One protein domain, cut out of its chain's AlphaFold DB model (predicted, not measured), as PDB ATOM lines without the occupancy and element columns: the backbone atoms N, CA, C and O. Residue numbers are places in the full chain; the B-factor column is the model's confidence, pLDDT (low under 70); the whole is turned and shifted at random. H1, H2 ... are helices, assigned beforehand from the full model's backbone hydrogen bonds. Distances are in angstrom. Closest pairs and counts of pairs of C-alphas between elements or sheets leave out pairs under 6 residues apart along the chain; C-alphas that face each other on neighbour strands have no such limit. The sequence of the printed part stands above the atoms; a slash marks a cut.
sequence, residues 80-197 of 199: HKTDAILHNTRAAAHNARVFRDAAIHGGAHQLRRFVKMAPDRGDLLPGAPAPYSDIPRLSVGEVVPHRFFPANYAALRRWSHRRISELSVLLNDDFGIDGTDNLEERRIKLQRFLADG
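AT A GLANCE: This is residues 80 to 197 of the 199 residues of an uncharacterized protein of Phytophthora fragariae (UniProt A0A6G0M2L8). One long helix, H1, runs along one side; H4 meets it at a steep angle with its last residues, H3 lies beside H4, and a long loop, residues 106 to 152, runs back along H1 and then passes H3 before reaching the short H2. The printed part has 118 residues with four named helices, H1 H2 H3 H4 in chain order, and no named strand. The class is all helix, though under half of the residues, 56, are in named elements. It is compact, with a radius of gyration of the C-alphas of 13.5 A and spans of 37 by 35 by 23 A.

HOW THE PARTS SIT: Begin with H1, residues 80 to 105; with residues 98 to 102 alone it only just touches H2, residues 153 to 157, with 3 pairs of C-alphas within 8 A, the closest being Phe 99 and Tyr 153 at 6.5 A. H3, residues 161 to 171, is apart from both H1 and H2. The hub is H4, residues 183 to 196, touching the other three helices. Its residues 194 to 196 alone touch residues 89 to 99 of H1, at a steep tilt of 59 degrees, opposite ways; the closest C-alphas, Ala 96 and Ala 195, are 4.3 A apart. H4 touches H3 at a shallow tilt of 30 degrees, the same way, the closest C-alphas being His 161 and Leu 183 at 6.3 A. With residues 187 to 191 alone it only just touches H2, with 3 pairs of C-alphas within 8 A; the closest, Arg 157 and Arg 187, are 6.7 A apart. Every O i to N i+4 pair is within hydrogen-bond range in H2, H3 and H4; in H1, 20 of 22 are.

IN THESE COORDINATES: Find C-alpha 80 at (-34.158, 20.269, 47.762); from there H1 runs 35.8 A to C-alpha 105. H2 spans 6.3 A, and H3 15.4 A. H4 runs 20.1 A to C-alpha 196 at (-32.940, 40.783, 49.359).

THE WHOLE: Look for the C-alphas farthest apart at Ile 104 and Asp 120, 37.9 A. The printed part has no cut. The links H1 to H2 and H3 to H4 are long; H2 to H3 is tight. Mean pLDDT of the printed part is 91.8, and residue 106 is under 70.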
ATOM      1  N   HIS A  80     -35.422  19.560  47.989       87.44
ATOM      2  CA  HIS A  80     -34.158  20.269  47.762       87.44
ATOM      3  C   HIS A  80     -34.370  21.725  47.334       87.44
ATOM      4  O   HIS A  80     -33.675  22.613  47.827       87.44
ATOM      5  N   LYS A  81     -35.353  21.993  46.462       87.50
ATOM      6  CA  LYS A  81     -35.717  23.367  46.082       87.50
ATOM      7  C   LYS A  81     -36.215  24.169  47.284       87.50
ATOM      8  O   LYS A  81     -35.781  25.298  47.482       87.50
ATOM      9  N   THR A  82     -37.081  23.584  48.107       90.38
ATOM     10  CA  THR A  82     -37.645  24.253  49.291       90.38
ATOM     11  C   THR A  82     -36.561  24.573  50.322       90.38
ATOM     12  O   THR A  82     -36.490  25.695  50.825       90.38
ATOM     13  N   ASP A  83     -35.671  23.619  50.593       92.69
ATOM     14  CA  ASP A  83     -34.547  23.791  51.514       92.69
ATOM     15  C   ASP A  83     -33.568  24.861  51.018       92.69
ATOM     16  O   ASP A  83     -33.091  25.685  51.805       92.69
ATOM     17  N   ALA A  84     -33.310  24.900  49.710       91.19
ATOM     18  CA  ALA A  84     -32.473  25.917  49.095       91.19
ATOM     19  C   ALA A  84     -33.109  27.321  49.181       91.19
ATOM     20  O   ALA A  84     -32.409  28.261  49.565       91.19
ATOM     21  N   ILE A  85     -34.424  27.470  48.957       92.25
ATOM     22  CA  ILE A  85     -35.146  28.744  49.172       92.25
ATOM     23  C   ILE A  85     -34.983  29.191  50.622       92.25
ATOM     24  O   ILE A  85     -34.489  30.286  50.881       92.25
ATOM     25  N   LEU A  86     -35.316  28.323  51.583       93.94
ATOM     26  CA  LEU A  86     -35.224  28.643  53.008       93.94
ATOM     27  C   LEU A  86     -33.798  29.026  53.419       93.94
ATOM     28  O   LEU A  86     -33.606  29.971  54.194       93.94
ATOM     29  N   HIS A  87     -32.791  28.312  52.913       95.50
ATOM     30  CA  HIS A  87     -31.393  28.657  53.137       95.50
ATOM     31  C   HIS A  87     -31.085  30.051  52.587       95.50
ATOM     32  O   HIS A  87     -30.499  30.873  53.296       95.50
ATOM     33  N   ASN A  88     -31.458  30.331  51.342       95.69
ATOM     34  CA  ASN A  88     -31.148  31.588  50.671       95.69
ATOM     35  C   ASN A  88     -31.865  32.773  51.312       95.69
ATOM     36  O   ASN A  88     -31.213  33.779  51.570       95.69
ATOM     37  N   THR A  89     -33.128  32.634  51.716       95.31
ATOM     38  CA  THR A  89     -33.844  33.656  52.496       95.31
ATOM     39  C   THR A  89     -33.136  33.942  53.824       95.31
ATOM     40  O   THR A  89     -32.928  35.097  54.201       95.31
ATOM     41  N   ARG A  90     -32.696  32.900  54.544       95.81
ATOM     42  CA  ARG A  90     -31.931  33.068  55.796       95.81
ATOM     43  C   ARG A  90     -30.564  33.708  55.551       95.81
ATOM     44  O   ARG A  90     -30.103  34.494  56.383       95.81
ATOM     45  N   ALA A  91     -29.902  33.354  54.453       96.25
ATOM     46  CA  ALA A  91     -28.621  33.921  54.056       96.25
ATOM     47  C   ALA A  91     -28.765  35.400  53.679       96.25
ATOM     48  O   ALA A  91     -27.998  36.212  54.188       96.25
ATOM     49  N   ALA A  92     -29.786  35.756  52.903       96.62
ATOM     50  CA  ALA A  92     -30.120  37.122  52.521       96.62
ATOM     51  C   ALA A  92     -30.399  37.999  53.748       96.62
ATOM     52  O   ALA A  92     -29.709  38.990  53.972       96.62
ATOM     53  N   ALA A  93     -31.274  37.553  54.656       95.88
ATOM     54  CA  ALA A  93     -31.560  38.276  55.897       95.88
ATOM     55  C   ALA A  93     -30.321  38.457  56.803       95.88
ATOM     56  O   ALA A  93     -30.196  39.441  57.538       95.88
ATOM     57  N   HIS A  94     -29.393  37.494  56.801       95.50
ATOM     58  CA  HIS A  94     -28.095  37.643  57.469       95.50
ATOM     59  C   HIS A  94     -27.213  38.671  56.756       95.50
ATOM     60  O   HIS A  94     -26.704  39.583  57.402       95.50
ATOM     61  N   ASN A  95     -27.065  38.557  55.440       95.62
ATOM     62  CA  ASN A  95     -26.245  39.445  54.623       95.62
ATOM     63  C   ASN A  95     -26.741  40.892  54.686       95.62
ATOM     64  O   ASN A  95     -25.931  41.795  54.862       95.62
ATOM     65  N   ALA A  96     -28.056  41.122  54.666       94.12
ATOM     66  CA  ALA A  96     -28.666  42.436  54.846       94.12
ATOM     67  C   ALA A  96     -28.268  43.087  56.179       94.12
ATOM     68  O   ALA A  96     -27.949  44.276  56.226       94.12
ATOM     69  N   ARG A  97     -28.234  42.312  57.274       92.75
ATOM     70  CA  ARG A  97     -27.714  42.789  58.568       92.75
ATOM     71  C   ARG A  97     -26.233  43.141  58.468       92.75
ATOM     72  O   ARG A  97     -25.869  44.263  58.792       92.75
ATOM     73  N   VAL A  98     -25.422  42.241  57.913       92.19
ATOM     74  CA  VAL A  98     -23.983  42.472  57.713       92.19
ATOM     75  C   VAL A  98     -23.713  43.732  56.887       92.19
ATOM     76  O   VAL A  98     -22.818  44.497  57.232       92.19
ATOM     77  N   PHE A  99     -24.474  43.983  55.821       91.81
ATOM     78  CA  PHE A  99     -24.301  45.172  54.988       91.81
ATOM     79  C   PHE A  99     -24.698  46.463  55.706       91.81
ATOM     80  O   PHE A  99     -24.000  47.464  55.555       91.81
ATOM     81  N   ARG A 100     -25.765  46.446  56.517       88.62
ATOM     82  CA  ARG A 100     -26.123  47.594  57.369       88.62
ATOM     83  C   ARG A 100     -25.027  47.893  58.389       88.62
ATOM     84  O   ARG A 100     -24.616  49.042  58.517       88.62
ATOM     85  N   ASP A 101     -24.494  46.864  59.040       87.31
ATOM     86  CA  ASP A 101     -23.444  47.017  60.051       87.31
ATOM     87  C   ASP A 101     -22.097  47.423  59.433       87.31
ATOM     88  O   ASP A 101     -21.303  48.132  60.057       87.31
ATOM     89  N   ALA A 102     -21.836  47.007  58.190       85.31
ATOM     90  CA  ALA A 102     -20.613  47.321  57.460       85.31
ATOM     91  C   ALA A 102     -20.435  48.820  57.197       85.31
ATOM     92  O   ALA A 102     -19.297  49.290  57.192       85.31
ATOM     93  N   ALA A 103     -21.536  49.562  57.032       71.94
ATOM     94  CA  ALA A 103     -21.511  51.016  56.897       71.94
ATOM     95  C   ALA A 103     -20.962  51.717  58.155       71.94
ATOM     96  O   ALA A 103     -20.454  52.830  58.060       71.94
ATOM     97  N   ILE A 104     -21.041  51.056  59.316       76.12
ATOM     98  CA  ILE A 104     -20.655  51.610  60.617       76.12
ATOM     99  C   ILE A 104     -19.288  51.067  61.067       76.12
ATOM    100  O   ILE A 104     -18.458  51.823  61.562       76.12
ATOM    101  N   HIS A 105     -19.023  49.770  60.867       75.62
ATOM    102  CA  HIS A 105     -17.874  49.068  61.468       75.62
ATOM    103  C   HIS A 105     -16.851  48.522  60.454       75.62
ATOM    104  O   HIS A 105     -16.015  47.685  60.795       75.62
ATOM    105  N   GLY A 106     -16.910  48.938  59.185       68.19
ATOM    106  CA  GLY A 106     -15.890  48.585  58.186       68.19
ATOM    107  C   GLY A 106     -16.017  47.181  57.575       68.19
ATOM    108  O   GLY A 106     -15.133  46.745  56.839       68.19
ATOM    109  N   GLY A 107     -17.123  46.473  57.823       75.12
ATOM    110  CA  GLY A 107     -17.557  45.342  56.993       75.12
ATOM    111  C   GLY A 107     -16.724  44.063  57.084       75.12
ATOM    112  O   GLY A 107     -16.625  43.342  56.091       75.12
ATOM    113  N   ALA A 108     -16.142  43.767  58.251       78.00
ATOM    114  CA  ALA A 108     -15.352  42.554  58.483       78.00
ATOM    115  C   ALA A 108     -16.196  41.270  58.625       78.00
ATOM    116  O   ALA A 108     -15.674  40.172  58.424       78.00
ATOM    117  N   HIS A 109     -17.488  41.390  58.952       87.75
ATOM    118  CA  HIS A 109     -18.370  40.244  59.176       87.75
ATOM    119  C   HIS A 109     -18.582  39.400  57.916       87.75
ATOM    120  O   HIS A 109     -18.748  39.920  56.811       87.75
ATOM    121  N   GLN A 110     -18.597  38.081  58.106       92.44
ATOM    122  CA  GLN A 110     -18.699  37.125  57.012       92.44
ATOM    123  C   GLN A 110     -20.121  37.070  56.435       92.44
ATOM    124  O   GLN A 110     -21.105  36.984  57.180       92.44
ATOM    125  N   LEU A 111     -20.216  37.073  55.105       94.25
ATOM    126  CA  LEU A 111     -21.469  36.835  54.393       94.25
ATOM    127  C   LEU A 111     -21.805  35.342  54.377       94.25
ATOM    128  O   LEU A 111     -20.931  34.478  54.264       94.25
ATOM    129  N   ARG A 112     -23.097  35.035  54.455       95.94
ATOM    130  CA  ARG A 112     -23.622  33.691  54.227       95.94
ATOM    131  C   ARG A 112     -23.773  33.457  52.732       95.94
ATOM    132  O   ARG A 112     -24.382  34.251  52.018       95.94
ATOM    133  N   ARG A 113     -23.197  32.340  52.292       95.88
ATOM    134  CA  ARG A 113     -23.194  31.890  50.900       95.88
ATOM    135  C   ARG A 113     -24.574  31.398  50.501       95.88
ATOM    136  O   ARG A 113     -25.299  30.872  51.341       95.88
ATOM    137  N   PHE A 114     -24.911  31.561  49.231       95.69
ATOM    138  CA  PHE A 114     -26.156  31.035  48.685       95.69
ATOM    139  C   PHE A 114     -25.994  29.579  48.247       95.69
ATOM    140  O   PHE A 114     -24.882  29.088  48.034       95.69
ATOM    141  N   VAL A 115     -27.126  28.903  48.140       94.69
ATOM    142  CA  VAL A 115     -27.305  27.563  47.596       94.69
ATOM    143  C   VAL A 115     -27.862  27.681  46.183       94.69
ATOM    144  O   VAL A 115     -28.733  28.514  45.932       94.69
ATOM    145  N   LYS A 116     -27.375  26.851  45.261       93.50
ATOM    146  CA  LYS A 116     -27.843  26.808  43.877       93.50
ATOM    147  C   LYS A 116     -29.326  26.420  43.810       93.50
ATOM    148  O   LYS A 116     -29.721  25.393  44.359       93.50
ATOM    149  N   MET A 117     -30.112  27.227  43.097       90.94
ATOM    150  CA  MET A 117     -31.554  27.025  42.889       90.94
ATOM    151  C   MET A 117     -31.895  26.470  41.502       90.94
ATOM    152  O   MET A 117     -32.749  25.595  41.380       90.94
ATOM    153  N   ALA A 118     -31.224  26.963  40.459       89.06
ATOM    154  CA  ALA A 118     -31.440  26.519  39.085       89.06
ATOM    155  C   ALA A 118     -30.582  25.281  38.739       89.06
ATOM    156  O   ALA A 118     -29.488  25.129  39.272       89.06
ATOM    157  N   PRO A 119     -31.015  24.389  37.843       87.44
ATOM    158  CA  PRO A 119     -30.157  23.306  37.358       87.44
ATOM    159  C   PRO A 119     -29.088  23.806  36.372       87.44
ATOM    160  O   PRO A 119     -27.979  23.272  36.327       87.44
ATOM    161  N   ASP A 120     -29.405  24.853  35.612       91.12
ATOM    162  CA  ASP A 120     -28.565  25.347  34.526       91.12
ATOM    163  C   ASP A 120     -27.525  26.368  34.992       91.12
ATOM    164  O   ASP A 120     -27.570  26.899  36.109       91.12
ATOM    165  N   ARG A 121     -26.556  26.644  34.120       91.81
ATOM    166  CA  ARG A 121     -25.611  27.750  34.287       91.81
ATOM    167  C   ARG A 121     -26.140  28.991  33.597       91.81
ATOM    168  O   ARG A 121     -26.713  28.880  32.521       91.81
ATOM    169  N   GLY A 122     -25.858  30.137  34.202       90.75
ATOM    170  CA  GLY A 122     -26.053  31.417  33.540       90.75
ATOM    171  C   GLY A 122     -24.986  31.688  32.499       90.75
ATOM    172  O   GLY A 122     -23.937  31.033  32.461       90.75
ATOM    173  N   ASP A 123     -25.258  32.706  31.701       91.38
ATOM    174  CA  ASP A 123     -24.308  33.263  30.757       91.38
ATOM    175  C   ASP A 123     -23.344  34.240  31.438       91.38
ATOM    176  O   ASP A 123     -23.508  34.649  32.591       91.38
ATOM    177  N   LEU A 124     -22.285  34.605  30.716       93.50
ATOM    178  CA  LEU A 124     -21.419  35.696  31.146       93.50
ATOM    179  C   LEU A 124     -22.185  37.020  31.079       93.50
ATOM    180  O   LEU A 124     -22.897  37.288  30.112       93.50
ATOM    181  N   LEU A 125     -21.964  37.878  32.075       94.31
ATOM    182  CA  LEU A 125     -22.547  39.212  32.086       94.31
ATOM    183  C   LEU A 125     -22.035  40.040  30.894       94.31
ATOM    184  O   LEU A 125     -20.892  39.856  30.449       94.31
ATOM    185  N   PRO A 126     -22.827  40.999  30.387       91.88
ATOM    186  CA  PRO A 126     -22.446  41.800  29.231       91.88
ATOM    187  C   PRO A 126     -21.104  42.525  29.424       91.88
ATOM    188  O   PRO A 126     -20.904  43.286  30.370       91.88
ATOM    189  N   GLY A 127     -20.155  42.298  28.510       89.25
ATOM    190  CA  GLY A 127     -18.810  42.882  28.582       89.25
ATOM    191  C   GLY A 127     -17.912  42.271  29.669       89.25
ATOM    192  O   GLY A 127     -16.916  42.885  30.070       89.25
ATOM    193  N   ALA A 128     -18.260  41.095  30.204       91.12
ATOM    194  CA  ALA A 128     -17.417  40.380  31.154       91.12
ATOM    195  C   ALA A 128     -16.228  39.733  30.432       91.12
ATOM    196  O   ALA A 128     -16.408  39.054  29.421       91.12
ATOM    197  N   PRO A 129     -14.995  39.903  30.942       90.19
ATOM    198  CA  PRO A 129     -13.868  39.139  30.434       90.19
ATOM    199  C   PRO A 129     -14.054  37.645  30.728       90.19
ATOM    200  O   PRO A 129     -14.716  37.288  31.703       90.19
ATOM    201  N   ALA A 130     -13.366  36.794  29.963       89.25
ATOM    202  CA  ALA A 130     -13.325  35.354  30.212       89.25
ATOM    203  C   ALA A 130     -12.949  35.027  31.677       89.25
ATOM    204  O   ALA A 130     -12.143  35.754  32.277       89.25
ATOM    205  N   PRO A 131     -13.522  33.959  32.263       88.81
ATOM    206  CA  PRO A 131     -13.296  33.590  33.658       88.81
ATOM    207  C   PRO A 131     -11.827  33.244  33.935       88.81
ATOM    208  O   PRO A 131     -11.087  32.828  33.047       88.81
ATOM    209  N   TYR A 132     -11.387  33.419  35.187       79.81
ATOM    210  CA  TYR A 132     -10.004  33.111  35.593       79.81
ATOM    211  C   TYR A 132      -9.696  31.613  35.601       79.81
ATOM    212  O   TYR A 132      -8.535  31.217  35.545       79.81
ATOM    213  N   SER A 133     -10.726  30.798  35.778       79.31
ATOM    214  CA  SER A 133     -10.624  29.365  36.012       79.31
ATOM    215  C   SER A 133     -11.923  28.700  35.607       79.31
ATOM    216  O   SER A 133     -12.970  29.353  35.627       79.31
ATOM    217  N   ASP A 134     -11.875  27.393  35.379       88.81
ATOM    218  CA  ASP A 134     -13.079  26.611  35.149       88.81
ATOM    219  C   ASP A 134     -14.070  26.784  36.303       88.81
ATOM    220  O   ASP A 134     -13.803  26.489  37.479       88.81
ATOM    221  N   ILE A 135     -15.233  27.317  35.950       91.00
ATOM    222  CA  ILE A 135     -16.367  27.449  36.854       91.00
ATOM    223  C   ILE A 135     -16.910  26.028  37.087       91.00
ATOM    224  O   ILE A 135     -17.116  25.310  36.104       91.00
ATOM    225  N   PRO A 136     -17.115  25.570  38.337       92.19
ATOM    226  CA  PRO A 136     -17.610  24.228  38.639       92.19
ATOM    227  C   PRO A 136     -19.089  24.087  38.270       92.19
ATOM    228  O   PRO A 136     -19.819  25.071  38.166       92.19
ATOM    229  N   ARG A 137     -19.546  22.864  37.975       91.81
ATOM    230  CA  ARG A 137     -20.986  22.581  37.832       91.81
ATOM    231  C   ARG A 137     -21.522  22.334  39.236       91.81
ATOM    232  O   ARG A 137     -20.934  21.523  39.940       91.81
ATOM    233  N   LEU A 138     -22.561  23.070  39.620       91.75
ATOM    234  CA  LEU A 138     -23.234  22.898  40.903       91.75
ATOM    235  C   LEU A 138     -24.597  22.263  40.668       91.75
ATOM    236  O   LEU A 138     -25.324  22.699  39.776       91.75
ATOM    237  N   SER A 139     -24.929  21.264  41.475       90.38
ATOM    238  CA  SER A 139     -26.278  20.698  41.533       90.38
ATOM    239  C   SER A 139     -27.198  21.611  42.348       90.38
ATOM    240  O   SER A 139     -26.742  22.339  43.233       90.38
ATOM    241  N   VAL A 140     -28.508  21.563  42.089       88.75
ATOM    242  CA  VAL A 140     -29.501  22.241  42.944       88.75
ATOM    243  C   VAL A 140     -29.351  21.738  44.381       88.75
ATOM    244  O   VAL A 140     -29.241  20.535  44.606       88.75
ATOM    245  N   GLY A 141     -29.326  22.652  45.350       89.38
ATOM    246  CA  GLY A 141     -29.080  22.315  46.756       89.38
ATOM    247  C   GLY A 141     -27.610  22.410  47.191       89.38
ATOM    248  O   GLY A 141     -27.333  22.414  48.390       89.38
ATOM    249  N   GLU A 142     -26.657  22.584  46.267       92.88
ATOM    250  CA  GLU A 142     -25.247  22.777  46.621       92.88
ATOM    251  C   GLU A 142     -24.907  24.236  46.955       92.88
ATOM    252  O   GLU A 142     -25.320  25.180  46.277       92.88
ATOM    253  N   VAL A 143     -24.101  24.432  48.000       95.06
ATOM    254  CA  VAL A 143     -23.637  25.758  48.436       95.06
ATOM    255  C   VAL A 143     -22.562  26.285  47.483       95.06
ATOM    256  O   VAL A 143     -21.572  25.601  47.211       95.06
ATOM    257  N   VAL A 144     -22.680  27.547  47.063       95.69
ATOM    258  CA  VAL A 144     -21.668  28.217  46.232       95.69
ATOM    259  C   VAL A 144     -20.296  28.165  46.925       95.69
ATOM    260  O   VAL A 144     -20.184  28.530  48.099       95.69
ATOM    261  N   PRO A 145     -19.213  27.741  46.250       95.19
ATOM    262  CA  PRO A 145     -17.889  27.670  46.863       95.19
ATOM    263  C   PRO A 145     -17.363  29.040  47.311       95.19
ATOM    264  O   PRO A 145     -17.539  30.040  46.619       95.19
ATOM    265  N   HIS A 146     -16.620  29.078  48.424       92.94
ATOM    266  CA  HIS A 146     -16.030  30.314  48.964       92.94
ATOM    267  C   HIS A 146     -15.212  31.113  47.940       92.94
ATOM    268  O   HIS A 146     -15.197  32.336  47.995       92.94
ATOM    269  N   ARG A 147     -14.555  30.443  46.983       93.00
ATOM    270  CA  ARG A 147     -13.749  31.114  45.951       93.00
ATOM    271  C   ARG A 147     -14.570  31.971  44.976       93.00
ATOM    272  O   ARG A 147     -14.003  32.850  44.336       93.00
ATOM    273  N   PHE A 148     -15.871  31.707  44.868       94.38
ATOM    274  CA  PHE A 148     -16.805  32.408  43.986       94.38
ATOM    275  C   PHE A 148     -17.863  33.199  44.749       94.38
ATOM    276  O   PHE A 148     -18.839  33.626  44.151       94.38
ATOM    277  N   PHE A 149     -17.706  33.388  46.058       95.69
ATOM    278  CA  PHE A 149     -18.654  34.142  46.873       95.69
ATOM    279  C   PHE A 149     -17.898  35.174  47.714       95.69
ATOM    280  O   PHE A 149     -16.819  34.856  48.222       95.69
ATOM    281  N   PRO A 150     -18.390  36.418  47.862       94.69
ATOM    282  CA  PRO A 150     -17.626  37.424  48.578       94.69
ATOM    283  C   PRO A 150     -17.578  37.045  50.057       94.69
ATOM    284  O   PRO A 150     -18.603  36.757  50.668       94.69
ATOM    285  N   ALA A 151     -16.381  37.030  50.644       93.81
ATOM    286  CA  ALA A 151     -16.230  36.630  52.041       93.81
ATOM    287  C   ALA A 151     -16.945  37.601  52.992       93.81
ATOM    288  O   ALA A 151     -17.544  37.171  53.971       93.81
ATOM    289  N   ASN A 152     -16.883  38.899  52.702       93.56
ATOM    290  CA  ASN A 152     -17.466  39.980  53.487       93.56
ATOM    291  C   ASN A 152     -17.761  41.197  52.589       93.56
ATOM    292  O   ASN A 152     -17.481  41.175  51.385       93.56
ATOM    293  N   TYR A 153     -18.307  42.267  53.171       91.81
ATOM    294  CA  TYR A 153     -18.607  43.498  52.433       91.81
ATOM    295  C   TYR A 153     -17.350  44.101  51.787       91.81
ATOM    296  O   TYR A 153     -17.357  44.409  50.598       91.81
ATOM    297  N   ALA A 154     -16.237  44.196  52.519       91.62
ATOM    298  CA  ALA A 154     -14.993  44.751  51.981       91.62
ATOM    299  C   ALA A 154     -14.472  43.967  50.758       91.62
ATOM    300  O   ALA A 154     -13.974  44.565  49.801       91.62
ATOM    301  N   ALA A 155     -14.622  42.639  50.755       93.50
ATOM    302  CA  ALA A 155     -14.277  41.792  49.620       93.50
ATOM    303  C   ALA A 155     -15.185  42.065  48.412       93.50
ATOM    304  O   ALA A 155     -14.666  42.260  47.313       93.50
ATOM    305  N   LEU A 156     -16.507  42.155  48.614       93.94
ATOM    306  CA  LEU A 156     -17.473  42.496  47.560       93.94
ATOM    307  C   LEU A 156     -17.122  43.830  46.885       93.94
ATOM    308  O   LEU A 156     -17.101  43.932  45.660       93.94
ATOM    309  N   ARG A 157     -16.746  44.842  47.670       93.06
ATOM    310  CA  ARG A 157     -16.342  46.163  47.160       93.06
ATOM    311  C   ARG A 157     -15.061  46.140  46.321       93.06
ATOM    312  O   ARG A 157     -14.812  47.073  45.564       93.06
ATOM    313  N   ARG A 158     -14.258  45.079  46.421       93.88
ATOM    314  CA  ARG A 158     -13.035  44.864  45.628       93.88
ATOM    315  C   ARG A 158     -13.232  43.889  44.472       93.88
ATOM    316  O   ARG A 158     -12.299  43.664  43.704       93.88
ATOM    317  N   TRP A 159     -14.416  43.302  44.321       94.69
ATOM    318  CA  TRP A 159     -14.675  42.365  43.238       94.69
ATOM    319  C   TRP A 159     -14.589  43.040  41.876       94.69
ATOM    320  O   TRP A 159     -15.084  44.147  41.667       94.69
ATOM    321  N   SER A 160     -13.926  42.361  40.945       95.44
ATOM    322  CA  SER A 160     -13.878  42.765  39.543       95.44
ATOM    323  C   SER A 160     -15.156  42.343  38.826       95.44
ATOM    324  O   SER A 160     -15.843  41.422  39.272       95.44
ATOM    325  N   HIS A 161     -15.432  42.952  37.671       95.31
ATOM    326  CA  HIS A 161     -16.560  42.554  36.830       95.31
ATOM    327  C   HIS A 161     -16.547  41.048  36.519       95.31
ATOM    328  O   HIS A 161     -17.570  40.378  36.598       95.31
ATOM    329  N   ARG A 162     -15.358  40.487  36.274       95.19
ATOM    330  CA  ARG A 162     -15.177  39.054  36.038       95.19
ATOM    331  C   ARG A 162     -15.649  38.195  37.215       95.19
ATOM    332  O   ARG A 162     -16.335  37.211  36.993       95.19
ATOM    333  N   ARG A 163     -15.322  38.562  38.462       95.44
ATOM    334  CA  ARG A 163     -15.763  37.810  39.656       95.44
ATOM    335  C   ARG A 163     -17.278  37.848  39.837       95.44
ATOM    336  O   ARG A 163     -17.866  36.835  40.195       95.44
ATOM    337  N   ILE A 164     -17.891  38.996  39.555       95.94
ATOM    338  CA  ILE A 164     -19.351  39.148  39.566       95.94
ATOM    339  C   ILE A 164     -19.968  38.229  38.501       95.94
ATOM    340  O   ILE A 164     -20.886  37.475  38.803       95.94
ATOM    341  N   SER A 165     -19.398  38.210  37.294       95.69
ATOM    342  CA  SER A 165     -19.863  37.337  36.214       95.69
ATOM    343  C   SER A 165     -19.676  35.847  36.512       95.69
ATOM    344  O   SER A 165     -20.535  35.052  36.155       95.69
ATOM    345  N   GLU A 166     -18.590  35.442  37.173       95.62
ATOM    346  CA  GLU A 166     -18.394  34.046  37.592       95.62
ATOM    347  C   GLU A 166     -19.482  33.596  38.582       95.62
ATOM    348  O   GLU A 166     -19.956  32.461  38.503       95.62
ATOM    349  N   LEU A 167     -19.903  34.480  39.494       95.56
ATOM    350  CA  LEU A 167     -21.017  34.210  40.402       95.56
ATOM    351  C   LEU A 167     -22.363  34.176  39.661       95.56
ATOM    352  O   LEU A 167     -23.175  33.305  39.960       95.56
ATOM    353  N   SER A 168     -22.578  35.062  38.685       95.00
ATOM    354  CA  SER A 168     -23.778  35.074  37.827       95.00
ATOM    355  C   SER A 168     -23.950  33.750  37.078       95.00
ATOM    356  O   SER A 168     -24.991  33.105  37.188       95.00
ATOM    357  N   VAL A 169     -22.881  33.250  36.450       94.94
ATOM    358  CA  VAL A 169     -22.866  31.928  35.799       94.94
ATOM    359  C   VAL A 169     -23.211  30.819  36.794       94.94
ATOM    360  O   VAL A 169     -23.991  29.912  36.487       94.94
ATOM    361  N   LEU A 170     -22.635  30.873  38.001       94.62
ATOM    362  CA  LEU A 170     -22.889  29.870  39.030       94.62
ATOM    363  C   LEU A 170     -24.307  29.907  39.553       94.62
ATOM    364  O   LEU A 170     -24.836  28.834  39.800       94.62
ATOM    365  N   LEU A 171     -24.920  31.071  39.732       93.81
ATOM    366  CA  LEU A 171     -26.282  31.178  40.251       93.81
ATOM    367  C   LEU A 171     -27.343  31.065  39.156       93.81
ATOM    368  O   LEU A 171     -28.417  30.552  39.449       93.81
ATOM    369  N   ASN A 172     -26.971  31.278  37.891       94.44
ATOM    370  CA  ASN A 172     -27.892  31.445  36.764       94.44
ATOM    371  C   ASN A 172     -28.826  32.638  36.981       94.44
ATOM    372  O   ASN A 172     -30.041  32.496  36.937       94.44
ATOM    373  N   ASP A 173     -28.221  33.781  37.293       93.69
ATOM    374  CA  ASP A 173     -28.918  35.026  37.605       93.69
ATOM    375  C   ASP A 173     -28.032  36.203  37.184       93.69
ATOM    376  O   ASP A 173     -26.813  36.163  37.391       93.69
ATOM    377  N   ASP A 174     -28.604  37.221  36.549       92.19
ATOM    378  CA  ASP A 174     -27.873  38.401  36.079       92.19
ATOM    379  C   ASP A 174     -27.808  39.526  37.128       92.19
ATOM    380  O   ASP A 174     -27.113  40.523  36.931       92.19
ATOM    381  N   PHE A 175     -28.487  39.360  38.264       93.38
ATOM    382  CA  PHE A 175     -28.626  40.333  39.347       93.38
ATOM    383  C   PHE A 175     -29.260  41.661  38.897       93.38
ATOM    384  O   PHE A 175     -29.070  42.693  39.551       93.38
ATOM    385  N   GLY A 176     -29.954  41.670  37.753       91.56
ATOM    386  CA  GLY A 176     -30.436  42.872  37.076       91.56
ATOM    387  C   GLY A 176     -29.322  43.738  36.476       91.56
ATOM    388  O   GLY A 176     -29.530  44.939  36.269       91.56
ATOM    389  N   ILE A 177     -28.121  43.185  36.263       93.38
ATOM    390  CA  ILE A 177     -26.979  43.893  35.671       93.38
ATOM    391  C   ILE A 177     -27.158  44.023  34.161       93.38
ATOM    392  O   ILE A 177     -27.373  43.046  33.449       93.38
ATOM    393  N   ASP A 178     -26.963  45.238  33.666       92.19
ATOM    394  CA  ASP A 178     -27.014  45.580  32.257       92.19
ATOM    395  C   ASP A 178     -25.620  45.932  31.699       92.19
ATOM    396  O   ASP A 178     -24.616  46.080  32.408       92.19
ATOM    397  N   GLY A 179     -25.535  46.029  30.370       89.44
ATOM    398  CA  GLY A 179     -24.281  46.350  29.682       89.44
ATOM    399  C   GLY A 179     -23.806  47.788  29.876       89.44
ATOM    400  O   GLY A 179     -22.624  48.059  29.664       89.44
ATOM    401  N   THR A 180     -24.696  48.687  30.297       93.06
ATOM    402  CA  THR A 180     -24.391  50.102  30.545       93.06
ATOM    403  C   THR A 180     -23.860  50.359  31.948       93.06
ATOM    404  O   THR A 180     -23.171  51.358  32.147       93.06
ATOM    405  N   ASP A 181     -24.109  49.441  32.884       94.19
ATOM    406  CA  ASP A 181     -23.676  49.573  34.264       94.19
ATOM    407  C   ASP A 181     -22.157  49.700  34.357       94.19
ATOM    408  O   ASP A 181     -21.392  48.864  33.855       94.19
ATOM    409  N   ASN A 182     -21.693  50.692  35.100       95.44
ATOM    410  CA  ASN A 182     -20.302  50.747  35.513       95.44
ATOM    411  C   ASN A 182     -20.022  49.716  36.629       95.44
ATOM    412  O   ASN A 182     -20.917  49.120  37.230       95.44
ATOM    413  N   LEU A 183     -18.745  49.478  36.941       95.88
ATOM    414  CA  LEU A 183     -18.358  48.462  37.932       95.88
ATOM    415  C   LEU A 183     -18.962  48.707  39.325       95.88
ATOM    416  O   LEU A 183     -19.185  47.759  40.078       95.88
ATOM    417  N   GLU A 184     -19.193  49.964  39.680       96.00
ATOM    418  CA  GLU A 184     -19.761  50.342  40.965       96.00
ATOM    419  C   GLU A 184     -21.257  50.009  41.030       96.00
ATOM    420  O   GLU A 184     -21.697  49.363  41.982       96.00
ATOM    421  N   GLU A 185     -22.010  50.326  39.977       96.25
ATOM    422  CA  GLU A 185     -23.421  49.947  39.821       96.25
ATOM    423  C   GLU A 185     -23.603  48.429  39.879       96.25
ATOM    424  O   GLU A 185     -24.435  47.937  40.644       96.25
ATOM    425  N   ARG A 186     -22.744  47.667  39.191       96.44
ATOM    426  CA  ARG A 186     -22.752  46.191  39.234       96.44
ATOM    427  C   ARG A 186     -22.569  45.641  40.645       96.44
ATOM    428  O   ARG A 186     -23.233  44.683  41.036       96.44
ATOM    429  N   ARG A 187     -21.676  46.243  41.438       96.31
ATOM    430  CA  ARG A 187     -21.458  45.850  42.841       96.31
ATOM    431  C   ARG A 187     -22.654  46.194  43.719       96.31
ATOM    432  O   ARG A 187     -22.964  45.414  44.613       96.31
ATOM    433  N   ILE A 188     -23.306  47.333  43.483       94.88
ATOM    434  CA  ILE A 188     -24.513  47.742  44.215       94.88
ATOM    435  C   ILE A 188     -25.676  46.801  43.891       94.88
ATOM    436  O   ILE A 188     -26.345  46.338  44.814       94.88
ATOM    437  N   LYS A 189     -25.892  46.473  42.613       95.69
ATOM    438  CA  LYS A 189     -26.913  45.510  42.177       95.69
ATOM    439  C   LYS A 189     -26.669  44.127  42.792       95.69
ATOM    440  O   LYS A 189     -27.555  43.595  43.455       95.69
ATOM    441  N   LEU A 190     -25.432  43.622  42.735       95.94
ATOM    442  CA  LEU A 190     -25.064  42.375  43.415       95.94
ATOM    443  C   LEU A 190     -25.264  42.456  44.939       95.94
ATOM    444  O   LEU A 190     -25.739  41.504  45.550       95.94
ATOM    445  N   GLN A 191     -24.916  43.573  45.583       95.06
ATOM    446  CA  GLN A 191     -25.146  43.751  47.019       95.06
ATOM    447  C   GLN A 191     -26.635  43.653  47.369       95.06
ATOM    448  O   GLN A 191     -26.966  42.995  48.354       95.06
ATOM    449  N   ARG A 192     -27.510  44.301  46.585       94.69
ATOM    450  CA  ARG A 192     -28.969  44.246  46.767       94.69
ATOM    451  C   ARG A 192     -29.475  42.820  46.624       94.69
ATOM    452  O   ARG A 192     -30.053  42.300  47.566       94.69
ATOM    453  N   PHE A 193     -29.102  42.138  45.546       95.25
ATOM    454  CA  PHE A 193     -29.418  40.725  45.345       95.25
ATOM    455  C   PHE A 193     -28.997  39.842  46.537       95.25
ATOM    456  O   PHE A 193     -29.773  39.042  47.056       95.25
ATOM    457  N   LEU A 194     -27.775  40.024  47.053       94.94
ATOM    458  CA  LEU A 194     -27.286  39.260  48.206       94.94
ATOM    459  C   LEU A 194     -28.003  39.591  49.526       94.94
ATOM    460  O   LEU A 194     -27.872  38.809  50.471       94.94
ATOM    461  N   ALA A 195     -28.684  40.736  49.617       93.31
ATOM    462  CA  ALA A 195     -29.402  41.217  50.797       93.31
ATOM    463  C   ALA A 195     -30.899  40.876  50.761       93.31
ATOM    464  O   ALA A 195     -31.461  40.524  51.797       93.31
ATOM    465  N   ASP A 196     -31.505  40.964  49.580       89.50
ATOM    466  CA  ASP A 196     -32.940  40.783  49.359       89.50
ATOM    467  C   ASP A 196     -33.273  39.301  49.106       89.50
ATOM    468  O   ASP A 196     -34.318  38.815  49.537       89.50
ATOM    469  N   GLY A 197     -32.316  38.542  48.559       76.38
ATOM    470  CA  GLY A 197     -32.447  37.116  48.265       76.38
ATOM    471  C   GLY A 197     -32.688  36.848  46.783       76.38
ATOM    472  O   GLY A 197     -32.762  37.770  45.980       76.38
TER     473      GLY A 197